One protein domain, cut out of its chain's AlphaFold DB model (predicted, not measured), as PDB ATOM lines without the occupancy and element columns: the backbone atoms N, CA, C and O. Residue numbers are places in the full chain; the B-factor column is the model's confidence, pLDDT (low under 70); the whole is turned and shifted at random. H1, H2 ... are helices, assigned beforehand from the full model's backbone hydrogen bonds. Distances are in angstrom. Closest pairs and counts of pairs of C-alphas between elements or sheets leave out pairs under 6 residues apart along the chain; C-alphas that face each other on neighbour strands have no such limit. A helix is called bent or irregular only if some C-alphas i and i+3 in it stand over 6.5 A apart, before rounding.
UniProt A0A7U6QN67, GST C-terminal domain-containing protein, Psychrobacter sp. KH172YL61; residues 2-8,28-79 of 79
ATOM      1  N   LEU A   2     143.140 201.901 134.601       93.06
ATOM      2  CA  LEU A   2     143.220 202.468 133.244       93.06
ATOM      3  C   LEU A   2     144.473 202.036 132.460       93.06
ATOM      4  O   LEU A   2     144.380 201.785 131.264       93.06
ATOM      5  N   SER A   3     145.616 201.873 133.134       94.00
ATOM      6  CA  SER A   3     146.853 201.383 132.511       94.00
ATOM      7  C   SER A   3     146.680 200.008 131.854       94.00
ATOM      8  O   SER A   3     147.154 199.806 130.742       94.00
ATOM      9  N   TRP A   4     145.946 199.094 132.497       94.31
ATOM     10  CA  TRP A   4     145.689 197.749 131.974       94.31
ATOM     11  C   TRP A   4     144.705 197.755 130.807       94.31
ATOM     12  O   TRP A   4     144.930 197.078 129.810       94.31
ATOM     13  N   LEU A   5     143.672 198.598 130.862       94.50
ATOM     14  CA  LEU A   5     142.785 198.800 129.713       94.50
ATOM     15  C   LEU A   5     143.544 199.334 128.498       94.50
ATOM     16  O   LEU A   5     143.358 198.838 127.390       94.50
ATOM     17  N   MET A   6     144.422 200.318 128.699       95.44
ATOM     18  CA  MET A   6     145.226 200.878 127.613       95.44
ATOM     19  C   MET A   6     146.239 199.864 127.078       95.44
ATOM     20  O   MET A   6     146.416 199.776 125.864       95.44
ATOM     21  N   PHE A   7     146.844 199.049 127.944       95.50
ATOM     22  CA  PHE A   7     147.707 197.940 127.533       95.50
ATOM     23  C   PHE A   7     146.967 196.940 126.634       95.50
ATOM     24  O   PHE A   7     147.465 196.589 125.565       95.50
ATOM     25  N   LEU A   8     145.753 196.533 127.012       94.88
ATOM     26  CA  LEU A   8     144.938 195.617 126.209       94.88
ATOM     27  C   LEU A   8     144.519 196.250 124.874       94.88
ATOM     28  O   LEU A   8     144.640 195.619 123.823       94.88
ATOM     29  N   GLU A  28     149.659 186.596 100.600       95.69
ATOM     30  CA  GLU A  28     151.050 186.169 100.532       95.69
ATOM     31  C   GLU A  28     151.583 185.845 101.927       95.69
ATOM     32  O   GLU A  28     151.302 186.540 102.909       95.69
ATOM     33  N   LYS A  29     152.385 184.782 102.018       93.81
ATOM     34  CA  LYS A  29     153.064 184.419 103.261       93.81
ATOM     35  C   LYS A  29     154.376 185.176 103.356       93.81
ATOM     36  O   LYS A  29     155.289 184.943 102.573       93.81
ATOM     37  N   ILE A  30     154.465 186.049 104.355       96.94
ATOM     38  CA  ILE A  30     155.658 186.840 104.660       96.94
ATOM     39  C   ILE A  30     156.229 186.315 105.987       96.94
ATOM     40  O   ILE A  30     155.759 186.738 107.051       96.94
ATOM     41  N   PRO A  31     157.228 185.405 105.970       95.81
ATOM     42  CA  PRO A  31     157.720 184.745 107.184       95.81
ATOM     43  C   PRO A  31     158.186 185.723 108.264       95.81
ATOM     44  O   PRO A  31     157.945 185.502 109.448       95.81
ATOM     45  N   TYR A  32     158.807 186.836 107.862       97.00
ATOM     46  CA  TYR A  32     159.234 187.878 108.794       97.00
ATOM     47  C   TYR A  32     158.050 188.513 109.535       97.00
ATOM     48  O   TYR A  32     158.080 188.605 110.758       97.00
ATOM     49  N   ALA A  33     156.997 188.913 108.815       96.19
ATOM     50  CA  ALA A  33     155.821 189.535 109.420       96.19
ATOM     51  C   ALA A  33     155.096 188.549 110.343       96.19
ATOM     52  O   ALA A  33     154.796 188.888 111.484       96.19
ATOM     53  N   MET A  34     154.895 187.308 109.887       95.31
ATOM     54  CA  MET A  34     154.283 186.251 110.696       95.31
ATOM     55  C   MET A  34     155.033 186.047 112.016       95.31
ATOM     56  O   MET A  34     154.416 186.107 113.076       95.31
ATOM     57  N   ASN A  35     156.357 185.869 111.960       95.81
ATOM     58  CA  ASN A  35     157.173 185.681 113.158       95.81
ATOM     59  C   ASN A  35     157.173 186.924 114.051       95.81
ATOM     60  O   ASN A  35     157.025 186.797 115.260       95.81
ATOM     61  N   ARG A  36     157.299 188.125 113.477       97.19
ATOM     62  CA  ARG A  36     157.309 189.384 114.234       97.19
ATOM     63  C   ARG A  36     156.028 189.560 115.047       97.19
ATOM     64  O   ARG A  36     156.107 189.817 116.243       97.19
ATOM     65  N   TYR A  37     154.864 189.441 114.410       96.62
ATOM     66  CA  TYR A  37     153.588 189.670 115.088       96.62
ATOM     67  C   TYR A  37     153.206 188.526 116.025       96.62
ATOM     68  O   TYR A  37     152.608 188.789 117.063       96.62
ATOM     69  N   LEU A  38     153.578 187.283 115.703       94.56
ATOM     70  CA  LEU A  38     153.392 186.159 116.616       94.56
ATOM     71  C   LEU A  38     154.204 186.352 117.898       94.56
ATOM     72  O   LEU A  38     153.621 186.345 118.975       94.56
ATOM     73  N   ARG A  39     155.513 186.606 117.778       95.81
ATOM     74  CA  ARG A  39     156.397 186.832 118.931       95.81
ATOM     75  C   ARG A  39     155.941 188.000 119.790       95.81
ATOM     76  O   ARG A  39     155.976 187.919 121.012       95.81
ATOM     77  N   GLU A  40     155.498 189.083 119.161       96.06
ATOM     78  CA  GLU A  40     155.031 190.240 119.914       96.06
ATOM     79  C   GLU A  40     153.692 189.966 120.612       96.06
ATOM     80  O   GLU A  40     153.507 190.403 121.743       96.06
ATOM     81  N   ALA A  41     152.776 189.212 119.996       94.44
ATOM     82  CA  ALA A  41     151.544 188.783 120.657       94.44
ATOM     83  C   ALA A  41     151.832 187.845 121.846       94.44
ATOM     84  O   ALA A  41     151.288 188.070 122.924       94.44
ATOM     85  N   GLU A  42     152.729 186.862 121.678       94.50
ATOM     86  CA  GLU A  42     153.210 185.974 122.753       94.50
ATOM     87  C   GLU A  42     153.752 186.787 123.935       94.50
ATOM     88  O   GLU A  42     153.309 186.602 125.063       94.50
ATOM     89  N   ARG A  43     154.608 187.783 123.670       96.12
ATOM     90  CA  ARG A  43     155.165 188.666 124.706       96.12
ATOM     91  C   ARG A  43     154.086 189.420 125.495       96.12
ATOM     92  O   ARG A  43     154.234 189.632 126.694       96.12
ATOM     93  N   HIS A  44     153.013 189.870 124.841       95.62
ATOM     94  CA  HIS A  44     151.916 190.546 125.545       95.62
ATOM     95  C   HIS A  44     151.105 189.575 126.407       95.62
ATOM     96  O   HIS A  44     150.678 189.967 127.494       95.62
ATOM     97  N   TYR A  45     150.914 188.332 125.954       94.69
ATOM     98  CA  TYR A  45     150.292 187.292 126.772       94.69
ATOM     99  C   TYR A  45     151.159 186.925 127.975       94.69
ATOM    100  O   TYR A  45     150.620 186.851 129.067       94.69
ATOM    101  N   GLU A  46     152.480 186.796 127.819       95.56
ATOM    102  CA  GLU A  46     153.399 186.539 128.941       95.56
ATOM    103  C   GLU A  46     153.326 187.637 130.012       95.56
ATOM    104  O   GLU A  46     153.279 187.347 131.204       95.56
ATOM    105  N   VAL A  47     153.266 188.910 129.599       95.62
ATOM    106  CA  VAL A  47     153.097 190.041 130.531       95.62
ATOM    107  C   VAL A  47     151.755 189.967 131.263       95.62
ATOM    108  O   VAL A  47     151.700 190.264 132.454       95.62
ATOM    109  N   LEU A  48     150.681 189.600 130.560       94.00
ATOM    110  CA  LEU A  48     149.356 189.461 131.160       94.00
ATOM    111  C   LEU A  48     149.303 188.279 132.136       94.00
ATOM    112  O   LEU A  48     148.790 188.443 133.234       94.00
ATOM    113  N   ASP A  49     149.860 187.132 131.755       93.75
ATOM    114  CA  ASP A  49     149.924 185.918 132.572       93.75
ATOM    115  C   ASP A  49     150.701 186.176 133.867       93.75
ATOM    116  O   ASP A  49     150.154 186.023 134.953       93.75
ATOM    117  N   THR A  50     151.910 186.742 133.748       95.56
ATOM    118  CA  THR A  50     152.750 187.125 134.897       95.56
ATOM    119  C   THR A  50     152.031 188.098 135.832       95.56
ATOM    120  O   THR A  50     152.173 188.027 137.048       95.56
ATOM    121  N   HIS A  51     151.266 189.045 135.284       93.38
ATOM    122  CA  HIS A  51     150.522 190.007 136.099       93.38
ATOM    123  C   HIS A  51     149.341 189.373 136.837       93.38
ATOM    124  O   HIS A  51     148.992 189.819 137.925       93.38
ATOM    125  N   LEU A  52     148.718 188.352 136.249       92.62
ATOM    126  CA  LEU A  52     147.598 187.639 136.856       92.62
ATOM    127  C   LEU A  52     148.048 186.578 137.872       92.62
ATOM    128  O   LEU A  52     147.211 186.062 138.613       92.62
ATOM    129  N   GLU A  53     149.344 186.263 137.953       94.88
ATOM    130  CA  GLU A  53     149.871 185.320 138.938       94.88
ATOM    131  C   GLU A  53     149.534 185.754 140.372       94.88
ATOM    132  O   GLU A  53     150.006 186.768 140.886       94.88
ATOM    133  N   GLY A  54     148.713 184.949 141.050       90.25
ATOM    134  CA  GLY A  54     148.300 185.209 142.430       90.25
ATOM    135  C   GLY A  54     147.248 186.311 142.589       90.25
ATOM    136  O   GLY A  54     146.914 186.655 143.722       90.25
ATOM    137  N   CYS A  55     146.702 186.840 141.492       91.25
ATOM    138  CA  CYS A  55     145.610 187.805 141.510       91.25
ATOM    139  C   CYS A  55     144.263 187.116 141.253       91.25
ATOM    140  O   CYS A  55     144.110 186.369 140.290       91.25
ATOM    141  N   GLU A  56     143.261 187.394 142.091       91.94
ATOM    142  CA  GLU A  56     141.880 186.954 141.834       91.94
ATOM    143  C   GLU A  56     141.229 187.787 140.716       91.94
ATOM    144  O   GLU A  56     140.525 187.251 139.862       91.94
ATOM    145  N   TYR A  57     141.530 189.090 140.688       92.50
ATOM    146  CA  TYR A  57     141.098 190.032 139.659       92.50
ATOM    147  C   TYR A  57     142.292 190.795 139.092       92.50
ATOM    148  O   TYR A  57     143.289 191.037 139.771       92.50
ATOM    149  N   SER A  58     142.181 191.236 137.842       89.06
ATOM    150  CA  SER A  58     143.256 191.900 137.102       89.06
ATOM    151  C   SER A  58     143.723 193.188 137.774       89.06
ATOM    152  O   SER A  58     144.855 193.614 137.563       89.06
ATOM    153  N   VAL A  59     142.868 193.885 138.526       93.06
ATOM    154  CA  VAL A  59     143.246 195.136 139.190       93.06
ATOM    155  C   VAL A  59     142.538 195.271 140.533       93.06
ATOM    156  O   VAL A  59     141.360 195.612 140.573       93.06
ATOM    157  N   GLY A  60     143.307 195.167 141.617       88.06
ATOM    158  CA  GLY A  60     142.778 195.288 142.975       88.06
ATOM    159  C   GLY A  60     142.023 194.030 143.399       88.06
ATOM    160  O   GLY A  60     142.289 192.951 142.878       88.06
ATOM    161  N   ASP A  61     141.080 194.196 144.324       91.88
ATOM    162  CA  ASP A  61     140.396 193.079 144.990       91.88
ATOM    163  C   ASP A  61     138.965 192.848 144.468       91.88
ATOM    164  O   ASP A  61     138.213 192.059 145.034       91.88
ATOM    165  N   GLU A  62     138.566 193.538 143.394       94.62
ATOM    166  CA  GLU A  62     137.211 193.472 142.837       94.62
ATOM    167  C   GLU A  62     137.216 193.304 141.315       94.62
ATOM    168  O   GLU A  62     138.066 193.842 140.601       94.62
ATOM    169  N   TYR A  63     136.195 192.607 140.809       94.38
ATOM    170  CA  TYR A  63     135.957 192.451 139.379       94.38
ATOM    171  C   TYR A  63     135.717 193.797 138.693       94.38
ATOM    172  O   TYR A  63     134.888 194.601 139.127       94.38
ATOM    173  N   SER A  64     136.394 194.026 137.570       94.69
ATOM    174  CA  SER A  64     136.390 195.321 136.900       94.69
ATOM    175  C   SER A  64     136.217 195.223 135.384       94.69
ATOM    176  O   SER A  64     136.285 194.167 134.755       94.69
ATOM    177  N   ILE A  65     136.062 196.384 134.746       95.00
ATOM    178  CA  ILE A  65     136.060 196.500 133.282       95.00
ATOM    179  C   ILE A  65     137.380 196.048 132.637       95.00
ATOM    180  O   ILE A  65     137.392 195.736 131.443       95.00
ATOM    181  N   ALA A  66     138.484 196.006 133.391       94.06
ATOM    182  CA  ALA A  66     139.748 195.470 132.899       94.06
ATOM    183  C   ALA A  66     139.651 193.955 132.684       94.06
ATOM    184  O   ALA A  66     140.065 193.477 131.633       94.06
ATOM    185  N   ASP A  67     139.007 193.237 133.604       93.94
ATOM    186  CA  ASP A  67     138.773 191.793 133.523       93.94
ATOM    187  C   ASP A  67     137.851 191.430 132.356       93.94
ATOM    188  O   ASP A  67     138.169 190.553 131.553       93.94
ATOM    189  N   ILE A  68     136.746 192.175 132.202       94.00
ATOM    190  CA  ILE A  68     135.823 192.034 131.061       94.00
ATOM    191  C   ILE A  68     136.588 192.181 129.739       94.00
ATOM    192  O   ILE A  68     136.392 191.410 128.800       94.00
ATOM    193  N   SER A  69     137.469 193.182 129.668       92.88
ATOM    194  CA  SER A  69     138.236 193.493 128.461       92.88
ATOM    195  C   SER A  69     139.338 192.468 128.188       92.88
ATOM    196  O   SER A  69     139.605 192.163 127.027       92.88
ATOM    197  N   ALA A  70     139.982 191.937 129.233       92.19
ATOM    198  CA  ALA A  70     141.040 190.935 129.123       92.19
ATOM    199  C   ALA A  70     140.491 189.584 128.649       92.19
ATOM    200  O   ALA A  70     141.083 188.955 127.770       92.19
ATOM    201  N   TRP A  71     139.332 189.171 129.175       89.94
ATOM    202  CA  TRP A  71     138.726 187.864 128.907       89.94
ATOM    203  C   TRP A  71     138.593 187.544 127.412       89.94
ATOM    204  O   TRP A  71     138.959 186.456 126.973       89.94
ATOM    205  N   GLY A  72     138.138 188.515 126.611       86.00
ATOM    206  CA  GLY A  72     137.949 188.331 125.168       86.00
ATOM    207  C   GLY A  72     139.233 188.003 124.395       86.00
ATOM    208  O   GLY A  72     139.154 187.410 123.320       86.00
ATOM    209  N   TRP A  73     140.400 188.362 124.935       88.19
ATOM    210  CA  TRP A  73     141.705 188.047 124.352       88.19
ATOM    211  C   TRP A  73     142.338 186.806 124.984       88.19
ATOM    212  O   TRP A  73     142.951 186.024 124.268       88.19
ATOM    213  N   ILE A  74     142.150 186.576 126.287       86.25
ATOM    214  CA  ILE A  74     142.663 185.378 126.976       86.25
ATOM    215  C   ILE A  74     142.079 184.100 126.359       86.25
ATOM    216  O   ILE A  74     142.831 183.182 126.049       86.25
ATOM    217  N   ASP A  75     140.774 184.074 126.068       84.81
ATOM    218  CA  ASP A  75     140.115 182.954 125.364       84.81
ATOM    219  C   ASP A  75     140.774 182.628 124.008       84.81
ATOM    220  O   ASP A  75     140.730 181.502 123.516       84.81
ATOM    221  N   LYS A  76     141.419 183.620 123.387       79.25
ATOM    222  CA  LYS A  76     142.093 183.491 122.093       79.25
ATOM    223  C   LYS A  76     143.563 183.099 122.196       79.25
ATOM    224  O   LYS A  76     144.147 182.760 121.170       79.25
ATOM    225  N   ALA A  77     144.150 183.132 123.390       75.00
ATOM    226  CA  ALA A  77     145.528 182.705 123.632       75.00
ATOM    227  C   ALA A  77     145.689 181.180 123.515       75.00
ATOM    228  O   ALA A  77     146.759 180.692 123.163       75.00
ATOM    229  N   SER A  78     144.622 180.429 123.799       60.84
ATOM    230  CA  SER A  78     144.605 178.961 123.806       60.84
ATOM    231  C   SER A  78     144.350 178.323 122.431       60.84
ATOM    232  O   SER A  78     144.309 177.096 122.338       60.84
ATOM    233  N   ALA A  79     144.121 179.136 121.390       52.16
ATOM    234  CA  ALA A  79     143.686 178.722 120.051       52.16
ATOM    235  C   ALA A  79     144.768 178.953 118.983       52.16
ATOM    236  O   ALA A  79     144.920 178.070 118.108       52.16
TER     237      ALA A  79
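Overview. This is residues 2 to 8 and 28 to 79 of the 79 residues of the protein "GST C-terminal domain-containing protein" of Psychrobacter sp. KH172YL61 (UniProt A0A7U6QN67). A long helix, H2, runs past a small body and sticks out from it as a bare arm, residues 28 to 40, of which 31 to 40 belong to H2. In the body the later part of H2, the loop of residues 53 to 64 and H3 make three sides of a loose triangle, with H3 slanting back toward H2 near Tyr 45; the short H1 lies side by side with the first part of H3. The printed part has 59 residues with three named helices, in the order H1, H2, H3, and no named strand; the class is all helix. The whole is loose, with a radius of gyration of the C-alphas of 13.6 A, and spans 45 by 22 by 19 A, a length that the arm makes.

Arrangement. Start at H1, residues 2 to 8, and look across to H3, residues 65 to 77. They touch, with residues 65 to 70 of H3 alone, and the closest C-alphas, those of Leu 5 and Ala 66, are 5.5 A apart. They run the same way at a shallow tilt of 17 degrees. Next take H2, residues 31 to 52: it and H1 are near each other, with 6 pairs of C-alphas within 10 A and no pair within 8 A. H2 and H3 are close but not clearly touching; their closest C-alphas, those of Tyr 45 and Ala 77, are 7.3 A apart. These two run opposite ways at a steep tilt of 47 degrees. In the backbones of H1 and H2 every O i to N i+4 pair is within hydrogen-bond range; in H3 it is 6 of 9.

Along the chain. Find C-alpha 2 at (143.220, 202.468, 133.244); from there H1, residues 2 to 8, runs 10.0 A. Find C-alpha 31 at (157.720, 184.745, 107.184); H2 runs from it to C-alpha 52 at (147.598, 187.639, 136.856), a length of 31.5 A. H3 covers residues 65 to 77, is 19.3 A long and ends with C-alpha 77 at (145.528, 182.705, 123.632). H3 is neither bent nor irregular, but only just: C-alphas 69 and 72 are 6.1 A apart.

Size, cuts and confidence. The two C-alphas farthest apart are those of Glu 28 and Asp 61, at 46.2 A. Without residues 28 to 40, which stand free, the body of 46 residues spans 28 by 19 by 17 A. After Leu 8 you meet the cut: residues 9 to 27 are not printed, and C-alphas 8 and 28 are 28.0 A apart across it. The link from H2 to H3, 12 residues, is long. Look at the B-factor column for the model's confidence: the mean pLDDT of the printed part is 91.8, and residues 78 to 79, at the end of the chain, are under 70.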